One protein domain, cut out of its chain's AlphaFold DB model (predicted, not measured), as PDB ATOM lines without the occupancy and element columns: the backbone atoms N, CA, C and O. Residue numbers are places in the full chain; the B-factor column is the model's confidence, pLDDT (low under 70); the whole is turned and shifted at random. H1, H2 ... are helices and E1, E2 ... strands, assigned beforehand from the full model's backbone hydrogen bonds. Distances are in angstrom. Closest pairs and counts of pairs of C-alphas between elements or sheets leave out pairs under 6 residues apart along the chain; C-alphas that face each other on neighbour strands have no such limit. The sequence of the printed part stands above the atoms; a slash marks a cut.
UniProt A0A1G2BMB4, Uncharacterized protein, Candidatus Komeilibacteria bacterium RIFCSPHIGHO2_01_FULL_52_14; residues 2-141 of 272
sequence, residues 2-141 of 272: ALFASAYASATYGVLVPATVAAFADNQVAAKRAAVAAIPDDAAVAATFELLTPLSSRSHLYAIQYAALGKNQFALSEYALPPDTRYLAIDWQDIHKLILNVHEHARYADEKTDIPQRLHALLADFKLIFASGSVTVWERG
ATOM      1  N   ALA A   2     -46.102  32.342 -38.450       31.25
ATOM      2  CA  ALA A   2     -44.946  31.797 -39.183       31.25
ATOM      3  C   ALA A   2     -44.756  32.342 -40.620       31.25
ATOM      4  O   ALA A   2     -43.621  32.576 -41.024       31.25
ATOM      5  N   LEU A   3     -45.841  32.611 -41.362       31.73
ATOM      6  CA  LEU A   3     -45.802  33.178 -42.726       31.73
ATOM      7  C   LEU A   3     -45.276  34.623 -42.779       31.73
ATOM      8  O   LEU A   3     -44.557  34.988 -43.700       31.73
ATOM      9  N   PHE A   4     -45.580  35.434 -41.762       33.50
ATOM     10  CA  PHE A   4     -45.050  36.797 -41.666       33.50
ATOM     11  C   PHE A   4     -43.576  36.802 -41.262       33.50
ATOM     12  O   PHE A   4     -42.818  37.602 -41.789       33.50
ATOM     13  N   ALA A   5     -43.146  35.875 -40.401       34.12
ATOM     14  CA  ALA A   5     -41.735  35.724 -40.048       34.12
ATOM     15  C   ALA A   5     -40.878  35.247 -41.234       34.12
ATOM     16  O   ALA A   5     -39.741  35.679 -41.367       34.12
ATOM     17  N   SER A   6     -41.424  34.414 -42.128       40.06
ATOM     18  CA  SER A   6     -40.724  33.940 -43.334       40.06
ATOM     19  C   SER A   6     -40.745  34.956 -44.480       40.06
ATOM     20  O   SER A   6     -39.743  35.084 -45.181       40.06
ATOM     21  N   ALA A   7     -41.818  35.738 -44.636       43.03
ATOM     22  CA  ALA A   7     -41.836  36.885 -45.544       43.03
ATOM     23  C   ALA A   7     -40.902  38.004 -45.057       43.03
ATOM     24  O   ALA A   7     -40.136  38.546 -45.847       43.03
ATOM     25  N   TYR A   8     -40.905  38.292 -43.750       43.16
ATOM     26  CA  TYR A   8     -39.980  39.239 -43.136       43.16
ATOM     27  C   TYR A   8     -38.548  38.750 -43.296       43.16
ATOM     28  O   TYR A   8     -37.748  39.489 -43.837       43.16
ATOM     29  N   ALA A   9     -38.241  37.491 -42.968       40.88
ATOM     30  CA  ALA A   9     -36.910  36.934 -43.180       40.88
ATOM     31  C   ALA A   9     -36.499  36.886 -44.659       40.88
ATOM     32  O   ALA A   9     -35.343  37.104 -44.960       40.88
ATOM     33  N   SER A  10     -37.409  36.694 -45.612       45.34
ATOM     34  CA  SER A  10     -37.059  36.800 -47.039       45.34
ATOM     35  C   SER A  10     -36.867  38.255 -47.493       45.34
ATOM     36  O   SER A  10     -36.153  38.511 -48.452       45.34
ATOM     37  N   ALA A  11     -37.485  39.220 -46.810       45.00
ATOM     38  CA  ALA A  11     -37.381  40.647 -47.116       45.00
ATOM     39  C   ALA A  11     -36.235  41.361 -46.368       45.00
ATOM     40  O   ALA A  11     -35.736  42.371 -46.861       45.00
ATOM     41  N   THR A  12     -35.823  40.855 -45.200       45.94
ATOM     42  CA  THR A  12     -34.718  41.372 -44.367       45.94
ATOM     43  C   THR A  12     -33.463  40.509 -44.455       45.94
ATOM     44  O   THR A  12     -32.365  41.046 -44.535       45.94
ATOM     45  N   TYR A  13     -33.620  39.188 -44.523       44.72
ATOM     46  CA  TYR A  13     -32.558  38.203 -44.755       44.72
ATOM     47  C   TYR A  13     -32.622  37.590 -46.158       44.72
ATOM     48  O   TYR A  13     -32.032  36.534 -46.383       44.72
ATOM     49  N   GLY A  14     -33.255  38.261 -47.130       40.53
ATOM     50  CA  GLY A  14     -33.222  37.893 -48.560       40.53
ATOM     51  C   GLY A  14     -31.815  37.804 -49.164       40.53
ATOM     52  O   GLY A  14     -31.656  37.443 -50.320       40.53
ATOM     53  N   VAL A  15     -30.802  38.102 -48.352       43.38
ATOM     54  CA  VAL A  15     -29.377  38.021 -48.641       43.38
ATOM     55  C   VAL A  15     -28.699  36.801 -47.973       43.38
ATOM     56  O   VAL A  15     -27.624  36.397 -48.396       43.38
ATOM     57  N   LEU A  16     -29.312  36.166 -46.961       44.03
ATOM     58  CA  LEU A  16     -28.722  35.043 -46.201       44.03
ATOM     59  C   LEU A  16     -29.252  33.651 -46.583       44.03
ATOM     60  O   LEU A  16     -28.781  32.644 -46.053       44.03
ATOM     61  N   VAL A  17     -30.210  33.553 -47.505       40.88
ATOM     62  CA  VAL A  17     -30.694  32.263 -48.022       40.88
ATOM     63  C   VAL A  17     -30.336  32.181 -49.505       40.88
ATOM     64  O   VAL A  17     -31.176  32.422 -50.367       40.88
ATOM     65  N   PRO A  18     -29.047  31.922 -49.798       40.19
ATOM     66  CA  PRO A  18     -28.677  30.551 -50.128       40.19
ATOM     67  C   PRO A  18     -27.354  30.117 -49.468       40.19
ATOM     68  O   PRO A  18     -26.368  29.835 -50.141       40.19
ATOM     69  N   ALA A  19     -27.353  29.960 -48.143       36.75
ATOM     70  CA  ALA A  19     -26.337  29.160 -47.448       36.75
ATOM     71  C   ALA A  19     -26.547  27.632 -47.614       36.75
ATOM     72  O   ALA A  19     -25.829  26.837 -47.013       36.75
ATOM     73  N   THR A  20     -27.538  27.189 -48.400       35.88
ATOM     74  CA  THR A  20     -27.995  25.783 -48.412       35.88
ATOM     75  C   THR A  20     -28.113  25.127 -49.788       35.88
ATOM     76  O   THR A  20     -28.649  24.026 -49.885       35.88
ATOM     77  N   VAL A  21     -27.520  25.694 -50.844       39.16
ATOM     78  CA  VAL A  21     -27.267  24.925 -52.082       39.16
ATOM     79  C   VAL A  21     -25.818  24.493 -52.087       39.16
ATOM     80  O   VAL A  21     -24.958  25.016 -52.794       39.16
ATOM     81  N   ALA A  22     -25.573  23.521 -51.220       38.22
ATOM     82  CA  ALA A  22     -24.343  22.773 -51.089       38.22
ATOM     83  C   ALA A  22     -24.106  21.891 -52.332       38.22
ATOM     84  O   ALA A  22     -24.194  20.670 -52.277       38.22
ATOM     85  N   ALA A  23     -23.790  22.527 -53.462       39.59
ATOM     86  CA  ALA A  23     -23.039  21.907 -54.555       39.59
ATOM     87  C   ALA A  23     -21.555  22.340 -54.550       39.59
ATOM     88  O   ALA A  23     -20.776  21.902 -55.394       39.59
ATOM     89  N   PHE A  24     -21.157  23.165 -53.577       47.72
ATOM     90  CA  PHE A  24     -19.784  23.593 -53.338       47.72
ATOM     91  C   PHE A  24     -19.515  23.500 -51.837       47.72
ATOM     92  O   PHE A  24     -20.025  24.304 -51.062       47.72
ATOM     93  N   ALA A  25     -18.753  22.497 -51.405       47.25
ATOM     94  CA  ALA A  25     -18.091  22.597 -50.114       47.25
ATOM     95  C   ALA A  25     -17.132  23.788 -50.219       47.25
ATOM     96  O   ALA A  25     -16.267  23.778 -51.096       47.25
ATOM     97  N   ASP A  26     -17.315  24.815 -49.388       59.56
ATOM     98  CA  ASP A  26     -16.356  25.910 -49.279       59.56
ATOM     99  C   ASP A  26     -15.015  25.347 -48.791       59.56
ATOM    100  O   ASP A  26     -14.762  25.159 -47.604       59.56
ATOM    101  N   ASN A  27     -14.167  25.001 -49.749       70.81
ATOM    102  CA  ASN A  27     -12.838  24.447 -49.547       70.81
ATOM    103  C   ASN A  27     -11.757  25.530 -49.696       70.81
ATOM    104  O   ASN A  27     -10.577  25.212 -49.823       70.81
ATOM    105  N   GLN A  28     -12.151  26.810 -49.622       84.50
ATOM    106  CA  GLN A  28     -11.253  27.968 -49.613       84.50
ATOM    107  C   GLN A  28     -10.899  28.434 -48.190       84.50
ATOM    108  O   GLN A  28     -10.366  29.527 -48.012       84.50
ATOM    109  N   VAL A  29     -11.130  27.607 -47.162       87.69
ATOM    110  CA  VAL A  29     -10.858  27.934 -45.746       87.69
ATOM    111  C   VAL A  29      -9.432  28.450 -45.524       87.69
ATOM    112  O   VAL A  29      -9.236  29.434 -44.811       87.69
ATOM    113  N   ALA A  30      -8.430  27.815 -46.141       88.88
ATOM    114  CA  ALA A  30      -7.035  28.237 -46.018       88.88
ATOM    115  C   ALA A  30      -6.792  29.615 -46.655       88.88
ATOM    116  O   ALA A  30      -6.179  30.475 -46.026       88.88
ATOM    117  N   ALA A  31      -7.340  29.852 -47.853       90.56
ATOM    118  CA  ALA A  31      -7.242  31.135 -48.544       90.56
ATOM    119  C   ALA A  31      -7.924  32.257 -47.748       90.56
ATOM    120  O   ALA A  31      -7.349  33.327 -47.574       90.56
ATOM    121  N   LYS A  32      -9.111  31.992 -47.187       93.69
ATOM    122  CA  LYS A  32      -9.850  32.935 -46.330       93.69
ATOM    123  C   LYS A  32      -9.097  33.255 -45.048       93.69
ATOM    124  O   LYS A  32      -8.983  34.417 -44.678       93.69
ATOM    125  N   ARG A  33      -8.533  32.242 -44.386       94.31
ATOM    126  CA  ARG A  33      -7.711  32.443 -43.186       94.31
ATOM    127  C   ARG A  33      -6.470  33.283 -43.491       94.31
ATOM    128  O   ARG A  33      -6.170  34.197 -42.730       94.31
ATOM    129  N   ALA A  34      -5.772  32.987 -44.586       93.62
ATOM    130  CA  ALA A  34      -4.600  33.748 -45.011       93.62
ATOM    131  C   ALA A  34      -4.959  35.201 -45.369       93.62
ATOM    132  O   ALA A  34      -4.257  36.117 -44.954       93.62
ATOM    133  N   ALA A  35      -6.094  35.422 -46.038       95.94
ATOM    134  CA  ALA A  35      -6.611  36.758 -46.323       95.94
ATOM    135  C   ALA A  35      -6.898  37.559 -45.043       95.94
ATOM    136  O   ALA A  35      -6.491  38.710 -44.932       95.94
ATOM    137  N   VAL A  36      -7.549  36.947 -44.049       96.81
ATOM    138  CA  VAL A  36      -7.828  37.588 -42.751       96.81
ATOM    139  C   VAL A  36      -6.535  37.944 -42.014       96.81
ATOM    140  O   VAL A  36      -6.442  39.023 -41.436       96.81
ATOM    141  N   ALA A  37      -5.532  37.064 -42.067       96.69
ATOM    142  CA  ALA A  37      -4.225  37.291 -41.453       96.69
ATOM    143  C   ALA A  37      -3.402  38.392 -42.150       96.69
ATOM    144  O   ALA A  37      -2.530  38.983 -41.521       96.69
ATOM    145  N   ALA A  38      -3.674  38.680 -43.426       96.31
ATOM    146  CA  ALA A  38      -3.022  39.759 -44.168       96.31
ATOM    147  C   ALA A  38      -3.543  41.163 -43.793       96.31
ATOM    148  O   ALA A  38      -2.975  42.160 -44.234       96.31
ATOM    149  N   ILE A  39      -4.618  41.253 -43.001       97.25
ATOM    150  CA  ILE A  39      -5.264  42.512 -42.616       97.25
ATOM    151  C   ILE A  39      -4.944  42.810 -41.143       97.25
ATOM    152  O   ILE A  39      -5.265  41.977 -40.289       97.25
ATOM    153  N   PRO A  40      -4.361  43.982 -40.819       95.56
ATOM    154  CA  PRO A  40      -4.096  44.381 -39.439       95.56
ATOM    155  C   PRO A  40      -5.365  44.400 -38.578       95.56
ATOM    156  O   PRO A  40      -6.446  44.756 -39.051       95.56
ATOM    157  N   ASP A  41      -5.233  44.041 -37.299       93.88
ATOM    158  CA  ASP A  41      -6.372  43.934 -36.374       93.88
ATOM    159  C   ASP A  41      -7.064  45.286 -36.096       93.88
ATOM    160  O   ASP A  41      -8.257  45.314 -35.798       93.88
ATOM    161  N   ASP A  42      -6.334  46.399 -36.216       93.38
ATOM    162  CA  ASP A  42      -6.790  47.772 -35.958       93.38
ATOM    163  C   ASP A  42      -7.289  48.509 -37.212       93.38
ATOM    164  O   ASP A  42      -7.690  49.672 -37.143       93.38
ATOM    165  N   ALA A  43      -7.270  47.855 -38.374       94.88
ATOM    166  CA  ALA A  43      -7.606  48.504 -39.626       94.88
ATOM    167  C   ALA A  43      -9.116  48.534 -39.905       94.88
ATOM    168  O   ALA A  43      -9.844  47.570 -39.660       94.88
ATOM    169  N   ALA A  44      -9.571  49.625 -40.524       97.12
ATOM    170  CA  ALA A  44     -10.899  49.689 -41.118       97.12
ATOM    171  C   ALA A  44     -10.954  48.837 -42.391       97.12
ATOM    172  O   ALA A  44     -10.167  49.038 -43.326       97.12
ATOM    173  N   VAL A  45     -11.894  47.899 -42.434       97.75
ATOM    174  CA  VAL A  45     -12.001  46.901 -43.496       97.75
ATOM    175  C   VAL A  45     -13.430  46.796 -44.011       97.75
ATOM    176  O   VAL A  45     -14.393  46.794 -43.248       97.75
ATOM    177  N   ALA A  46     -13.579  46.662 -45.325       97.81
ATOM    178  CA  ALA A  46     -14.807  46.159 -45.919       97.81
ATOM    179  C   ALA A  46     -14.582  44.735 -46.426       97.81
ATOM    180  O   ALA A  46     -13.521  44.434 -46.970       97.81
ATOM    181  N   ALA A  47     -15.564  43.851 -46.264       97.44
ATOM    182  CA  ALA A  47     -15.441  42.469 -46.704       97.44
ATOM    183  C   ALA A  47     -16.717  41.904 -47.341       97.44
ATOM    184  O   ALA A  47     -17.815  42.435 -47.152       97.44
ATOM    185  N   THR A  48     -16.575  40.815 -48.102       93.81
ATOM    186  CA  THR A  48     -17.715  39.986 -48.526       93.81
ATOM    187  C   THR A  48     -18.212  39.086 -47.382       93.81
ATOM    188  O   THR A  48     -17.551  38.957 -46.352       93.81
ATOM    189  N   PHE A  49     -19.404  38.490 -47.514       88.31
ATOM    190  CA  PHE A  49     -20.189  37.963 -46.388       88.31
ATOM    191  C   PHE A  49     -19.452  36.868 -45.628       88.31
ATOM    192  O   PHE A  49     -19.429  36.891 -44.398       88.31
ATOM    193  N   GLU A  50     -18.805  35.949 -46.342       88.00
ATOM    194  CA  GLU A  50     -18.097  34.833 -45.716       88.00
ATOM    195  C   GLU A  50     -16.820  35.276 -44.974       88.00
ATOM    196  O   GLU A  50     -16.304  34.542 -44.131       88.00
ATOM    197  N   LEU A  51     -16.341  36.500 -45.224       93.19
ATOM    198  CA  LEU A  51     -15.181  37.103 -44.563       93.19
ATOM    199  C   LEU A  51     -15.562  38.053 -43.413       93.19
ATOM    200  O   LEU A  51     -14.696  38.387 -42.606       93.19
ATOM    201  N   LEU A  52     -16.835  38.443 -43.268       92.94
ATOM    202  CA  LEU A  52     -17.273  39.342 -42.187       92.94
ATOM    203  C   LEU A  52     -17.071  38.722 -40.798       92.94
ATOM    204  O   LEU A  52     -16.505  39.357 -39.916       92.94
ATOM    205  N   THR A  53     -17.500  37.473 -40.597       91.12
ATOM    206  CA  THR A  53     -17.383  36.791 -39.297       91.12
ATOM    207  C   THR A  53     -15.936  36.699 -38.799       91.12
ATOM    208  O   THR A  53     -15.683  37.116 -37.667       91.12
ATOM    209  N   PRO A  54     -14.959  36.201 -39.585       92.75
ATOM    210  CA  PRO A  54     -13.575  36.152 -39.118       92.75
ATOM    211  C   PRO A  54     -12.924  37.539 -38.965       92.75
ATOM    212  O   PRO A  54     -11.961  37.660 -38.217       92.75
ATOM    213  N   LEU A  55     -13.457  38.585 -39.609       95.56
ATOM    214  CA  LEU A  55     -13.023  39.980 -39.442       95.56
ATOM    215  C   LEU A  55     -13.836  40.750 -38.384       95.56
ATOM    216  O   LEU A  55     -13.644  41.950 -38.219       95.56
ATOM    217  N   SER A  56     -14.730  40.091 -37.645       94.31
ATOM    218  CA  SER A  56     -15.646  40.756 -36.702       94.31
ATOM    219  C   SER A  56     -14.965  41.438 -35.513       94.31
ATOM    220  O   SER A  56     -15.574  42.292 -34.878       94.31
ATOM    221  N   SER A  57     -13.710  41.094 -35.215       92.56
ATOM    222  CA  SER A  57     -12.924  41.741 -34.157       92.56
ATOM    223  C   SER A  57     -12.300  43.076 -34.575       92.56
ATOM    224  O   SER A  57     -11.653  43.718 -33.751       92.56
ATOM    225  N   ARG A  58     -12.464  43.493 -35.836       93.00
ATOM    226  CA  ARG A  58     -11.893  44.736 -36.375       93.00
ATOM    227  C   ARG A  58     -12.738  45.905 -35.891       93.00
ATOM    228  O   ARG A  58     -13.960  45.798 -35.808       93.00
ATOM    229  N   SER A  59     -12.097  47.030 -35.585       84.81
ATOM    230  CA  SER A  59     -12.787  48.193 -35.012       84.81
ATOM    231  C   SER A  59     -13.844  48.779 -35.950       84.81
ATOM    232  O   SER A  59     -14.869  49.279 -35.492       84.81
ATOM    233  N   HIS A  60     -13.604  48.699 -37.261       95.44
ATOM    234  CA  HIS A  60     -14.519  49.156 -38.300       95.44
ATOM    235  C   HIS A  60     -14.635  48.079 -39.381       95.44
ATOM    236  O   HIS A  60     -13.670  47.807 -40.099       95.44
ATOM    237  N   LEU A  61     -15.817  47.468 -39.480       96.25
ATOM    238  CA  LEU A  61     -16.123  46.411 -40.439       96.25
ATOM    239  C   LEU A  61     -17.358  46.778 -41.267       96.25
ATOM    240  O   LEU A  61     -18.428  47.046 -40.719       96.25
ATOM    241  N   TYR A  62     -17.214  46.738 -42.589       95.69
ATOM    242  CA  TYR A  62     -18.264  47.078 -43.550       95.69
ATOM    243  C   TYR A  62     -18.524  45.936 -44.537       95.69
ATOM    244  O   TYR A  62     -17.658  45.102 -44.791       95.69
ATOM    245  N   ALA A  63     -19.716  45.906 -45.127       93.12
ATOM    246  CA  ALA A  63     -20.099  44.898 -46.112       93.12
ATOM    247  C   ALA A  63     -19.958  45.453 -47.539       93.12
ATOM    248  O   ALA A  63     -20.626  46.422 -47.909       93.12
ATOM    249  N   ILE A  64     -19.106  44.824 -48.354       93.56
ATOM    250  CA  ILE A  64     -18.813  45.269 -49.732       93.56
ATOM    251  C   ILE A  64     -20.051  45.197 -50.628       93.56
ATOM    252  O   ILE A  64     -20.192  46.003 -51.541       93.56
ATOM    253  N   GLN A  65     -20.982  44.281 -50.363       89.31
ATOM    254  CA  GLN A  65     -22.165  44.067 -51.201       89.31
ATOM    255  C   GLN A  65     -23.032  45.316 -51.301       89.31
ATOM    256  O   GLN A  65     -23.543  45.614 -52.375       89.31
ATOM    257  N   TYR A  66     -23.160  46.078 -50.215       89.88
ATOM    258  CA  TYR A  66     -23.922  47.323 -50.236       89.88
ATOM    259  C   TYR A  66     -23.217  48.406 -51.044       89.88
ATOM    260  O   TYR A  66     -23.889  49.186 -51.703       89.88
ATOM    261  N   ALA A  67     -21.881  48.444 -51.047       91.69
ATOM    262  CA  ALA A  67     -21.126  49.366 -51.896       91.69
ATOM    263  C   ALA A  67     -21.176  48.947 -53.373       91.69
ATOM    264  O   ALA A  67     -21.314  49.798 -54.246       91.69
ATOM    265  N   ALA A  68     -21.145  47.641 -53.644       90.31
ATOM    266  CA  ALA A  68     -21.294  47.080 -54.982       90.31
ATOM    267  C   ALA A  68     -22.694  47.345 -55.564       90.31
ATOM    268  O   ALA A  68     -22.808  47.696 -56.730       90.31
ATOM    269  N   LEU A  69     -23.748  47.243 -54.747       88.50
ATOM    270  CA  LEU A  69     -25.110  47.684 -55.089       88.50
ATOM    271  C   LEU A  69     -25.243  49.217 -55.112       88.50
ATOM    272  O   LEU A  69     -26.129  49.773 -55.751       88.50
ATOM    273  N   GLY A  70     -24.387  49.881 -54.335       88.56
ATOM    274  CA  GLY A  70     -24.447  51.270 -53.890       88.56
ATOM    275  C   GLY A  70     -25.752  51.687 -53.217       88.56
ATOM    276  O   GLY A  70     -26.123  52.857 -53.217       88.56
ATOM    277  N   LYS A  71     -26.424  50.723 -52.597       87.81
ATOM    278  CA  LYS A  71     -27.630  50.915 -51.805       87.81
ATOM    279  C   LYS A  71     -27.458  50.255 -50.448       87.81
ATOM    280  O   LYS A  71     -26.794  49.228 -50.318       87.81
ATOM    281  N   ASN A  72     -28.104  50.816 -49.431       83.88
ATOM    282  CA  ASN A  72     -28.174  50.171 -48.123       83.88
ATOM    283  C   ASN A  72     -29.002  48.866 -48.171       83.88
ATOM    284  O   ASN A  72     -29.679  48.571 -49.156       83.88
ATOM    285  N   GLN A  73     -29.014  48.109 -47.071       78.06
ATOM    286  CA  GLN A  73     -29.723  46.821 -46.969       78.06
ATOM    287  C   GLN A  73     -31.232  46.869 -47.275       78.06
ATOM    288  O   GLN A  73     -31.851  45.834 -47.511       78.06
ATOM    289  N   PHE A  74     -31.839  48.056 -47.246       77.81
ATOM    290  CA  PHE A  74     -33.252  48.264 -47.547       77.81
ATOM    291  C   PHE A  74     -33.480  48.941 -48.903       77.81
ATOM    292  O   PHE A  74     -34.619  49.274 -49.222       77.81
ATOM    293  N   ALA A  75     -32.444  49.163 -49.710       76.94
ATOM    294  CA  ALA A  75     -32.538  49.918 -50.958       76.94
ATOM    295  C   ALA A  75     -33.183  51.313 -50.809       76.94
ATOM    296  O   ALA A  75     -33.713  51.861 -51.770       76.94
ATOM    297  N   LEU A  76     -33.172  51.885 -49.597       81.75
ATOM    298  CA  LEU A  76     -33.861  53.148 -49.292       81.75
ATOM    299  C   LEU A  76     -32.944  54.365 -49.392       81.75
ATOM    300  O   LEU A  76     -33.424  55.486 -49.528       81.75
ATOM    301  N   SER A  77     -31.634  54.159 -49.295       86.44
ATOM    302  CA  SER A  77     -30.643  55.219 -49.443       86.44
ATOM    303  C   SER A  77     -29.446  54.710 -50.226       86.44
ATOM    304  O   SER A  77     -29.141  53.512 -50.193       86.44
ATOM    305  N   GLU A  78     -28.752  55.640 -50.875       90.44
ATOM    306  CA  GLU A  78     -27.418  55.386 -51.409       90.44
ATOM    307  C   GLU A  78     -26.480  54.927 -50.291       90.44
ATOM    308  O   GLU A  78     -26.646  55.281 -49.116       90.44
ATOM    309  N   TYR A  79     -25.497  54.124 -50.672       90.94
ATOM    310  CA  TYR A  79     -24.438  53.670 -49.791       90.94
ATOM    311  C   TYR A  79     -23.102  53.685 -50.529       90.94
ATOM    312  O   TYR A  79     -22.983  53.183 -51.644       90.94
ATOM    313  N   ALA A  80     -22.089  54.222 -49.863       92.19
ATOM    314  CA  ALA A  80     -20.692  54.118 -50.247       92.19
ATOM    315  C   ALA A  80     -19.892  53.667 -49.023       92.19
ATOM    316  O   ALA A  80     -20.320  53.882 -47.884       92.19
ATOM    317  N   LEU A  81     -18.733  53.046 -49.248       93.88
ATOM    318  CA  LEU A  81     -17.838  52.736 -48.139       93.88
ATOM    319  C   LEU A  81     -17.341  54.032 -47.487       93.88
ATOM    320  O   LEU A  81     -17.046  54.996 -48.200       93.88
ATOM    321  N   PRO A  82     -17.201  54.057 -46.154       94.44
ATOM    322  CA  PRO A  82     -16.560  55.169 -45.469       94.44
ATOM    323  C   PRO A  82     -15.150  55.444 -46.019       94.44
ATOM    324  O   PRO A  82     -14.424  54.493 -46.344       94.44
ATOM    325  N   PRO A  83     -14.746  56.722 -46.149       92.12
ATOM    326  CA  PRO A  83     -13.488  57.104 -46.796       92.12
ATOM    327  C   PRO A  83     -12.243  56.602 -46.050       92.12
ATOM    328  O   PRO A  83     -11.193  56.419 -46.659       92.12
ATOM    329  N   ASP A  84     -12.365  56.335 -44.752       93.75
ATOM    330  CA  ASP A  84     -11.331  55.757 -43.893       93.75
ATOM    331  C   ASP A  84     -11.161  54.237 -44.064       93.75
ATOM    332  O   ASP A  84     -10.222  53.666 -43.513       93.75
ATOM    333  N   THR A  85     -12.006  53.570 -44.864       96.56
ATOM    334  CA  THR A  85     -11.834  52.145 -45.193       96.56
ATOM    335  C   THR A  85     -10.472  51.932 -45.848       96.56
ATOM    336  O   THR A  85     -10.226  52.440 -46.944       96.56
ATOM    337  N   ARG A  86      -9.591  51.168 -45.196       96.50
ATOM    338  CA  ARG A  86      -8.205  50.956 -45.635       96.50
ATOM    339  C   ARG A  86      -8.009  49.638 -46.374       96.50
ATOM    340  O   ARG A  86      -7.172  49.588 -47.270       96.50
ATOM    341  N   TYR A  87      -8.769  48.601 -46.030       97.56
ATOM    342  CA  TYR A  87      -8.655  47.284 -46.660       97.56
ATOM    343  C   TYR A  87      -9.978  46.807 -47.251       97.56
ATOM    344  O   TYR A  87     -11.047  47.068 -46.698       97.56
ATOM    345  N   LEU A  88      -9.888  46.054 -48.345       97.25
ATOM    346  CA  LEU A  88     -10.998  45.302 -48.927       97.25
ATOM    347  C   LEU A  88     -10.644  43.817 -48.920       97.25
ATOM    348  O   LEU A  88      -9.611  43.435 -49.462       97.25
ATOM    349  N   ALA A  89     -11.503  42.979 -48.350       97.44
ATOM    350  CA  ALA A  89     -11.369  41.526 -48.380       97.44
ATOM    351  C   ALA A  89     -12.499  40.933 -49.235       97.44
ATOM    352  O   ALA A  89     -13.659  40.909 -48.826       97.44
ATOM    353  N   ILE A  90     -12.177  40.490 -50.448       95.94
ATOM    354  CA  ILE A  90     -13.172  40.091 -51.447       95.94
ATOM    355  C   ILE A  90     -13.040  38.601 -51.737       95.94
ATOM    356  O   ILE A  90     -12.030  38.170 -52.291       95.94
ATOM    357  N   ASP A  91     -14.082  37.830 -51.425       94.00
ATOM    358  CA  ASP A  91     -14.322  36.535 -52.062       94.00
ATOM    359  C   ASP A  91     -15.178  36.739 -53.319       94.00
ATOM    360  O   ASP A  91     -16.363  37.076 -53.260       94.00
ATOM    361  N   TRP A  92     -14.583  36.513 -54.485       92.19
ATOM    362  CA  TRP A  92     -15.255  36.656 -55.772       92.19
ATOM    363  C   TRP A  92     -16.392  35.646 -55.980       92.19
ATOM    364  O   TRP A  92     -17.278  35.896 -56.798       92.19
ATOM    365  N   GLN A  93     -16.428  34.548 -55.212       87.38
ATOM    366  CA  GLN A  93     -17.599  33.668 -55.163       87.38
ATOM    367  C   GLN A  93     -18.807  34.372 -54.550       87.38
ATOM    368  O   GLN A  93     -19.919  34.205 -55.046       87.38
ATOM    369  N   ASP A  94     -18.611  35.178 -53.506       86.81
ATOM    370  CA  ASP A  94     -19.698  35.936 -52.885       86.81
ATOM    371  C   ASP A  94     -20.211  37.038 -53.811       86.81
ATOM    372  O   ASP A  94     -21.418  37.259 -53.888       86.81
ATOM    373  N   ILE A  95     -19.317  37.683 -54.567       87.75
ATOM    374  CA  ILE A  95     -19.711  38.640 -55.610       87.75
ATOM    375  C   ILE A  95     -20.510  37.943 -56.715       87.75
ATOM    376  O   ILE A  95     -21.543  38.456 -57.137       87.75
ATOM    377  N   HIS A  96     -20.095  36.751 -57.151       83.38
ATOM    378  CA  HIS A  96     -20.876  35.983 -58.119       83.38
ATOM    379  C   HIS A  96     -22.272  35.650 -57.579       83.38
ATOM    380  O   HIS A  96     -23.261  35.910 -58.255       83.38
ATOM    381  N   LYS A  97     -22.374  35.153 -56.337       79.44
ATOM    382  CA  LYS A  97     -23.665  34.886 -55.678       79.44
ATOM    383  C   LYS A  97     -24.537  36.145 -55.603       79.44
ATOM    384  O   LYS A  97     -25.737  36.052 -55.850       79.44
ATOM    385  N   LEU A  98     -23.948  37.305 -55.291       79.88
ATOM    386  CA  LEU A  98     -24.647  38.593 -55.265       79.88
ATOM    387  C   LEU A  98     -25.243  38.925 -56.636       79.88
ATOM    388  O   LEU A  98     -26.425  39.237 -56.720       79.88
ATOM    389  N   ILE A  99     -24.449  38.827 -57.700       78.06
ATOM    390  CA  ILE A  99     -24.883  39.149 -59.066       78.06
ATOM    391  C   ILE A  99     -26.038  38.244 -59.500       78.06
ATOM    392  O   ILE A  99     -27.063  38.748 -59.958       78.06
ATOM    393  N   LEU A 100     -25.919  36.935 -59.257       75.31
ATOM    394  CA  LEU A 100     -26.970  35.961 -59.564       75.31
ATOM    395  C   LEU A 100     -28.261  36.230 -58.774       75.31
ATOM    396  O   LEU A 100     -29.357  35.988 -59.274       75.31
ATOM    397  N   ASN A 101     -28.146  36.712 -57.534       73.44
ATOM    398  CA  ASN A 101     -29.291  37.064 -56.698       73.44
ATOM    399  C   ASN A 101     -29.979  38.352 -57.188       73.44
ATOM    400  O   ASN A 101     -31.201  38.402 -57.308       73.44
ATOM    401  N   VAL A 102     -29.195  39.380 -57.517       73.88
ATOM    402  CA  VAL A 102     -29.686  40.683 -57.985       73.88
ATOM    403  C   VAL A 102     -30.417  40.577 -59.322       73.88
ATOM    404  O   VAL A 102     -31.456  41.212 -59.484       73.88
ATOM    405  N   HIS A 103     -29.930  39.748 -60.250       68.25
ATOM    406  CA  HIS A 103     -30.537  39.596 -61.578       68.25
ATOM    407  C   HIS A 103     -32.002  39.135 -61.556       68.25
ATOM    408  O   HIS A 103     -32.749  39.439 -62.483       68.25
ATOM    409  N   GLU A 104     -32.431  38.460 -60.491       64.31
ATOM    410  CA  GLU A 104     -33.773  37.876 -60.370       64.31
ATOM    411  C   GLU A 104     -34.690  38.662 -59.432       64.31
ATOM    412  O   GLU A 104     -35.919  38.556 -59.483       64.31
ATOM    413  N   HIS A 105     -34.116  39.484 -58.554       66.12
ATOM    414  CA  HIS A 105     -34.901  40.295 -57.643       66.12
ATOM    415  C   HIS A 105     -35.333  41.593 -58.318       66.12
ATOM    416  O   HIS A 105     -34.561  42.539 -58.421       66.12
ATOM    417  N   ALA A 106     -36.622  41.680 -58.661       66.12
ATOM    418  CA  ALA A 106     -37.240  42.881 -59.236       66.12
ATOM    419  C   ALA A 106     -36.968  44.174 -58.440       66.12
ATOM    420  O   ALA A 106     -36.982  45.257 -59.011       66.12
ATOM    421  N   ARG A 107     -36.694  44.066 -57.130       69.25
ATOM    422  CA  ARG A 107     -36.310  45.197 -56.270       69.25
ATOM    423  C   ARG A 107     -34.989  45.854 -56.682       69.25
ATOM    424  O   ARG A 107     -34.833  47.034 -56.417       69.25
ATOM    425  N   TYR A 108     -34.070  45.089 -57.266       68.88
ATOM    426  CA  TYR A 108     -32.726  45.532 -57.639       68.88
ATOM    427  C   TYR A 108     -32.540  45.613 -59.165       68.88
ATOM    428  O   TYR A 108     -31.423  45.522 -59.679       68.88
ATOM    429  N   ALA A 109     -33.650  45.694 -59.911       67.44
ATOM    430  CA  ALA A 109     -33.637  45.637 -61.370       67.44
ATOM    431  C   ALA A 109     -32.878  46.813 -62.007       67.44
ATOM    432  O   ALA A 109     -32.309  46.628 -63.085       67.44
ATOM    433  N   ASP A 110     -32.855  47.966 -61.333       70.38
ATOM    434  CA  ASP A 110     -32.175  49.181 -61.786       70.38
ATOM    435  C   ASP A 110     -30.680  49.154 -61.417       70.38
ATOM    436  O   ASP A 110     -29.843  49.648 -62.164       70.38
ATOM    437  N   GLU A 111     -30.316  48.520 -60.300       74.50
ATOM    438  CA  GLU A 111     -28.945  48.475 -59.781       74.50
ATOM    439  C   GLU A 111     -28.071  47.407 -60.454       74.50
ATOM    440  O   GLU A 111     -26.841  47.506 -60.438       74.50
ATOM    441  N   LYS A 112     -28.680  46.378 -61.057       68.94
ATOM    442  CA  LYS A 112     -27.959  45.222 -61.621       68.94
ATOM    443  C   LYS A 112     -26.894  45.601 -62.653       68.94
ATOM    444  O   LYS A 112     -25.859  44.943 -62.734       68.94
ATOM    445  N   THR A 113     -27.144  46.642 -63.448       72.06
ATOM    446  CA  THR A 113     -26.259  47.048 -64.548       72.06
ATOM    447  C   THR A 113     -25.035  47.814 -64.077       72.06
ATOM    448  O   THR A 113     -24.080  47.904 -64.844       72.06
ATOM    449  N   ASP A 114     -25.067  48.325 -62.843       83.94
ATOM    450  CA  ASP A 114     -24.062  49.236 -62.299       83.94
ATOM    451  C   ASP A 114     -23.039  48.537 -61.400       83.94
ATOM    452  O   ASP A 114     -22.005  49.126 -61.080       83.94
ATOM    453  N   ILE A 115     -23.321  47.303 -60.956       86.75
ATOM    454  CA  ILE A 115     -22.437  46.555 -60.049       86.75
ATOM    455  C   ILE A 115     -20.995  46.515 -60.583       86.75
ATOM    456  O   ILE A 115     -20.086  46.853 -59.818       86.75
ATOM    457  N   PRO A 116     -20.742  46.180 -61.866       86.75
ATOM    458  CA  PRO A 116     -19.379  46.152 -62.385       86.75
ATOM    459  C   PRO A 116     -18.667  47.504 -62.324       86.75
ATOM    460  O   PRO A 116     -17.511  47.577 -61.914       86.75
ATOM    461  N   GLN A 117     -19.361  48.590 -62.661       87.94
ATOM    462  CA  GLN A 117     -18.818  49.947 -62.651       87.94
ATOM    463  C   GLN A 117     -18.536  50.411 -61.220       87.94
ATOM    464  O   GLN A 117     -17.503  51.031 -60.977       87.94
ATOM    465  N   ARG A 118     -19.411  50.082 -60.261       90.38
ATOM    466  CA  ARG A 118     -19.215  50.401 -58.839       90.38
ATOM    467  C   ARG A 118     -18.054  49.614 -58.244       90.38
ATOM    468  O   ARG A 118     -17.244  50.196 -57.532       90.38
ATOM    469  N   LEU A 119     -17.916  48.328 -58.574       91.19
ATOM    470  CA  LEU A 119     -16.759  47.524 -58.166       91.19
ATOM    471  C   LEU A 119     -15.459  48.036 -58.798       91.19
ATOM    472  O   LEU A 119     -14.451  48.156 -58.106       91.19
ATOM    473  N   HIS A 120     -15.483  48.395 -60.084       88.25
ATOM    474  CA  HIS A 120     -14.334  48.994 -60.757       88.25
ATOM    475  C   HIS A 120     -13.933  50.328 -60.110       88.25
ATOM    476  O   HIS A 120     -12.755  50.551 -59.844       88.25
ATOM    477  N   ALA A 121     -14.897  51.207 -59.823       89.00
ATOM    478  CA  ALA A 121     -14.650  52.472 -59.133       89.00
ATOM    479  C   ALA A 121     -14.125  52.255 -57.708       89.00
ATOM    480  O   ALA A 121     -13.200  52.938 -57.286       89.00
ATOM    481  N   LEU A 122     -14.670  51.270 -56.989       90.44
ATOM    482  CA  LEU A 122     -14.223  50.914 -55.647       90.44
ATOM    483  C   LEU A 122     -12.756  50.464 -55.634       90.44
ATOM    484  O   LEU A 122     -12.019  50.850 -54.735       90.44
ATOM    485  N   LEU A 123     -12.327  49.667 -56.615       91.19
ATOM    486  CA  LEU A 123     -10.950  49.170 -56.696       91.19
ATOM    487  C   LEU A 123      -9.948  50.182 -57.265       91.19
ATOM    488  O   LEU A 123      -8.750  49.927 -57.199       91.19
ATOM    489  N   ALA A 124     -10.399  51.313 -57.816       89.19
ATOM    490  CA  ALA A 124      -9.519  52.277 -58.479       89.19
ATOM    491  C   ALA A 124      -8.446  52.871 -57.545       89.19
ATOM    492  O   ALA A 124      -7.350  53.177 -58.006       89.19
ATOM    493  N   ASP A 125      -8.740  52.965 -56.246       90.06
ATOM    494  CA  ASP A 125      -7.839  53.512 -55.219       90.06
ATOM    495  C   ASP A 125      -7.194  52.422 -54.345       90.06
ATOM    496  O   ASP A 125      -6.792  52.679 -53.205       90.06
ATOM    497  N   PHE A 126      -7.172  51.177 -54.826       92.81
ATOM    498  CA  PHE A 126      -6.702  50.031 -54.063       92.81
ATOM    499  C   PHE A 126      -5.714  49.180 -54.864       92.81
ATOM    500  O   PHE A 126      -5.918  48.864 -56.035       92.81
ATOM    501  N   LYS A 127      -4.655  48.735 -54.190       92.44
ATOM    502  CA  LYS A 127      -3.668  47.783 -54.713       92.44
ATOM    503  C   LYS A 127      -3.921  46.388 -54.152       92.44
ATOM    504  O   LYS A 127      -4.259  46.232 -52.979       92.44
ATOM    505  N   LEU A 128      -3.741  45.367 -54.984       91.88
ATOM    506  CA  LEU A 128      -3.841  43.970 -54.569       91.88
ATOM    507  C   LEU A 128      -2.612  43.598 -53.727       91.88
ATOM    508  O   LEU A 128      -1.492  43.710 -54.210       91.88
ATOM    509  N   ILE A 129      -2.813  43.129 -52.494       92.75
ATOM    510  CA  ILE A 129      -1.715  42.719 -51.594       92.75
ATOM    511  C   ILE A 129      -1.700  41.215 -51.304       92.75
ATOM    512  O   ILE A 129      -0.693  40.677 -50.852       92.75
ATOM    513  N   PHE A 130      -2.813  40.525 -51.553       92.56
ATOM    514  CA  PHE A 130      -2.932  39.081 -51.380       92.56
ATOM    515  C   PHE A 130      -3.964  38.520 -52.349       92.56
ATOM    516  O   PHE A 130      -5.022  39.120 -52.552       92.56
ATOM    517  N   ALA A 131      -3.697  37.332 -52.888       90.94
ATOM    518  CA  ALA A 131      -4.667  36.600 -53.678       90.94
ATOM    519  C   ALA A 131      -4.436  35.085 -53.613       90.94
ATOM    520  O   ALA A 131      -3.310  34.618 -53.762       90.94
ATOM    521  N   SER A 132      -5.508  34.318 -53.411       90.31
ATOM    522  CA  SER A 132      -5.497  32.853 -53.444       90.31
ATOM    523  C   SER A 132      -6.901  32.321 -53.731       90.31
ATOM    524  O   SER A 132      -7.864  32.653 -53.040       90.31
ATOM    525  N   GLY A 133      -7.023  31.444 -54.721       89.69
ATOM    526  CA  GLY A 133      -8.293  30.917 -55.202       89.69
ATOM    527  C   GLY A 133      -9.214  32.034 -55.696       89.69
ATOM    528  O   GLY A 133      -8.876  32.780 -56.618       89.69
ATOM    529  N   SER A 134     -10.387  32.148 -55.071       91.31
ATOM    530  CA  SER A 134     -11.348  33.234 -55.303       91.31
ATOM    531  C   SER A 134     -11.189  34.412 -54.342       91.31
ATOM    532  O   SER A 134     -11.964  35.359 -54.437       91.31
ATOM    533  N   VAL A 135     -10.236  34.370 -53.411       93.88
ATOM    534  CA  VAL A 135     -10.113  35.360 -52.338       93.88
ATOM    535  C   VAL A 135      -8.991  36.338 -52.654       93.88
ATOM    536  O   VAL A 135      -7.886  35.933 -53.010       93.88
ATOM    537  N   THR A 136      -9.269  37.627 -52.490       94.50
ATOM    538  CA  THR A 136      -8.305  38.717 -52.667       94.50
ATOM    539  C   THR A 136      -8.358  39.684 -51.492       94.50
ATOM    540  O   THR A 136      -9.422  39.898 -50.910       94.50
ATOM    541  N   VAL A 137      -7.214  40.275 -51.153       95.88
ATOM    542  CA  VAL A 137      -7.131  41.406 -50.225       95.88
ATOM    543  C   VAL A 137      -6.486  42.573 -50.936       95.88
ATOM    544  O   VAL A 137      -5.449  42.425 -51.587       95.88
ATOM    545  N   TRP A 138      -7.099  43.731 -50.762       95.69
ATOM    546  CA  TRP A 138      -6.648  44.981 -51.328       95.69
ATOM    547  C   TRP A 138      -6.389  45.991 -50.221       95.69
ATOM    548  O   TRP A 138      -7.154  46.066 -49.262       95.69
ATOM    549  N   GLU A 139      -5.328  46.774 -50.362       96.00
ATOM    550  CA  GLU A 139      -5.000  47.892 -49.479       96.00
ATOM    551  C   GLU A 139      -5.170  49.198 -50.248       96.00
ATOM    552  O   GLU A 139      -4.793  49.285 -51.416       96.00
ATOM    553  N   ARG A 140      -5.721  50.222 -49.600       94.50
ATOM    554  CA  ARG A 140      -5.821  51.560 -50.177       94.50
ATOM    555  C   ARG A 140      -4.428  52.082 -50.536       94.50
ATOM    556  O   ARG A 140      -3.524  52.073 -49.701       94.50
ATOM    557  N   GLY A 141      -4.261  52.557 -51.762       90.44
ATOM    558  CA  GLY A 141      -2.983  53.037 -52.282       90.44
ATOM    559  C   GLY A 141      -2.992  53.142 -53.802       90.44
ATOM    560  O   GLY A 141      -3.990  52.827 -54.444       90.44
TER     561      GLY A 141
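AT A GLANCE: This is residues 2 to 141 of the 272 residues of an uncharacterized protein of Candidatus Komeilibacteria bacterium RIFCSPHIGHO2_01_FULL_52_14 (UniProt A0A1G2BMB4). A twisted sheet of five strands forms one end of the model, with H2 and H3 covering one face of it. H4, H5 and H6 gather as a loose triangle that reaches away from the sheet and meets it only with a few residues of each helix. H1 lies out at the far end of the longest axis as a separate arm, and residues 19 to 25 of the long stretch between H1 and H2 stick out. The printed part has 140 residues, with six named helices and five named strands in the order H1 H2 E1 H3 E2 H4 E3 H5 H6 E4 E5; the mixed sheet runs E2 E1 E3 E5 E4, and the class is mixed, helices and strands. The whole is compact, with a radius of gyration of the C-alphas of 15.2 A and spans of 44 by 32 by 26 A.

IN THESE COORDINATES: H1, residues 2 to 12, begins with C-alpha 2 at (-44.946, 31.797, -39.183) and is 14.9 A long. H2, residues 29 to 37, measures 12.2 A. E1 is residues 45 to 47, H3 residues 49 to 52, E2 residues 61 to 63 and H4 residues 64 to 69. E3, residues 87 to 91, measures 13.3 A and ends with C-alpha 91 at (-14.322, 36.535, -52.062). H5 follows at once as residues 92 to 102, 15.1 A long, and H6 is residues 115 to 123, 12.2 A long. E4, residues 126 to 132, measures 17.2 A; E5, residues 135 to 140, measures 16.9 A and ends with C-alpha 140 at (-5.821, 51.560, -50.177).

HOW THE PARTS SIT: E2 and E4 are the edge strands of the sheet. E2 and E1 are parallel at 33 degrees, with N 47 and O 62 2.8 A apart, within hydrogen-bond range. E1 and E3 are parallel at 11 degrees, with N 89 and O 46 at 2.8 A. E3 and E5 are antiparallel at 162 degrees, with N 136 and O 90 at 2.8 A. E4 and E5 form a hairpin, antiparallel at 158 degrees, with N 137 and O 130 at 2.8 A. E1, H3, E2 is a strand-helix-strand unit, two parallel neighbour strands with a helix between them along the chain. Two units are split, with another strand between their two in the sheet: E2, H4, E3 around E1, and E3, H5, H6, E4 around E5. The three crossovers are right-handed. H2 and H3 are on the same face of the sheet. H2, at a height over the sheet of 8.1 A, lies over E5 and runs along it at 1 degree on the local plane; the closest C-alphas of the two are those of Ala 35 and Val 137, 6.1 A apart. H3 has a height of 5.8 A and lies over none of the strands. H4 only grazes the sheet with residues 64 to 67. H4 and H6 touch, closest at the C-alphas of Ala 68 and Ile 115, 5.2 A, at a steep tilt of 46 degrees, opposite ways. H4 and H5 are close but not clearly touching, closest at the C-alphas of Gln 65 and Leu 98, 7.3 A. H5 grazes the sheet with residues 92 to 94 and H6 with residues 122 to 123, each only just on it with 5 pairs of C-alphas within 10 A. H1 is apart from H2 and H5, for instance, and not on the sheet. In H1, H2, H4, H5 and H6 every O i to N i+4 pair is within hydrogen-bond range; H3 is too short for such a pair.

THE WHOLE: The C-alphas of Ala 2 and Gly 141, the two farthest apart, are 48.8 A apart. The printed part has no cut. The links H1 to H2, H4 to E3 and H5 to H6 are long, of 16, 17 and 12 residues. The mean pLDDT of the printed part is 80.0; residues 2 to 26, 103 to 109 and 112 are under 70, and H1 has a mean of 39.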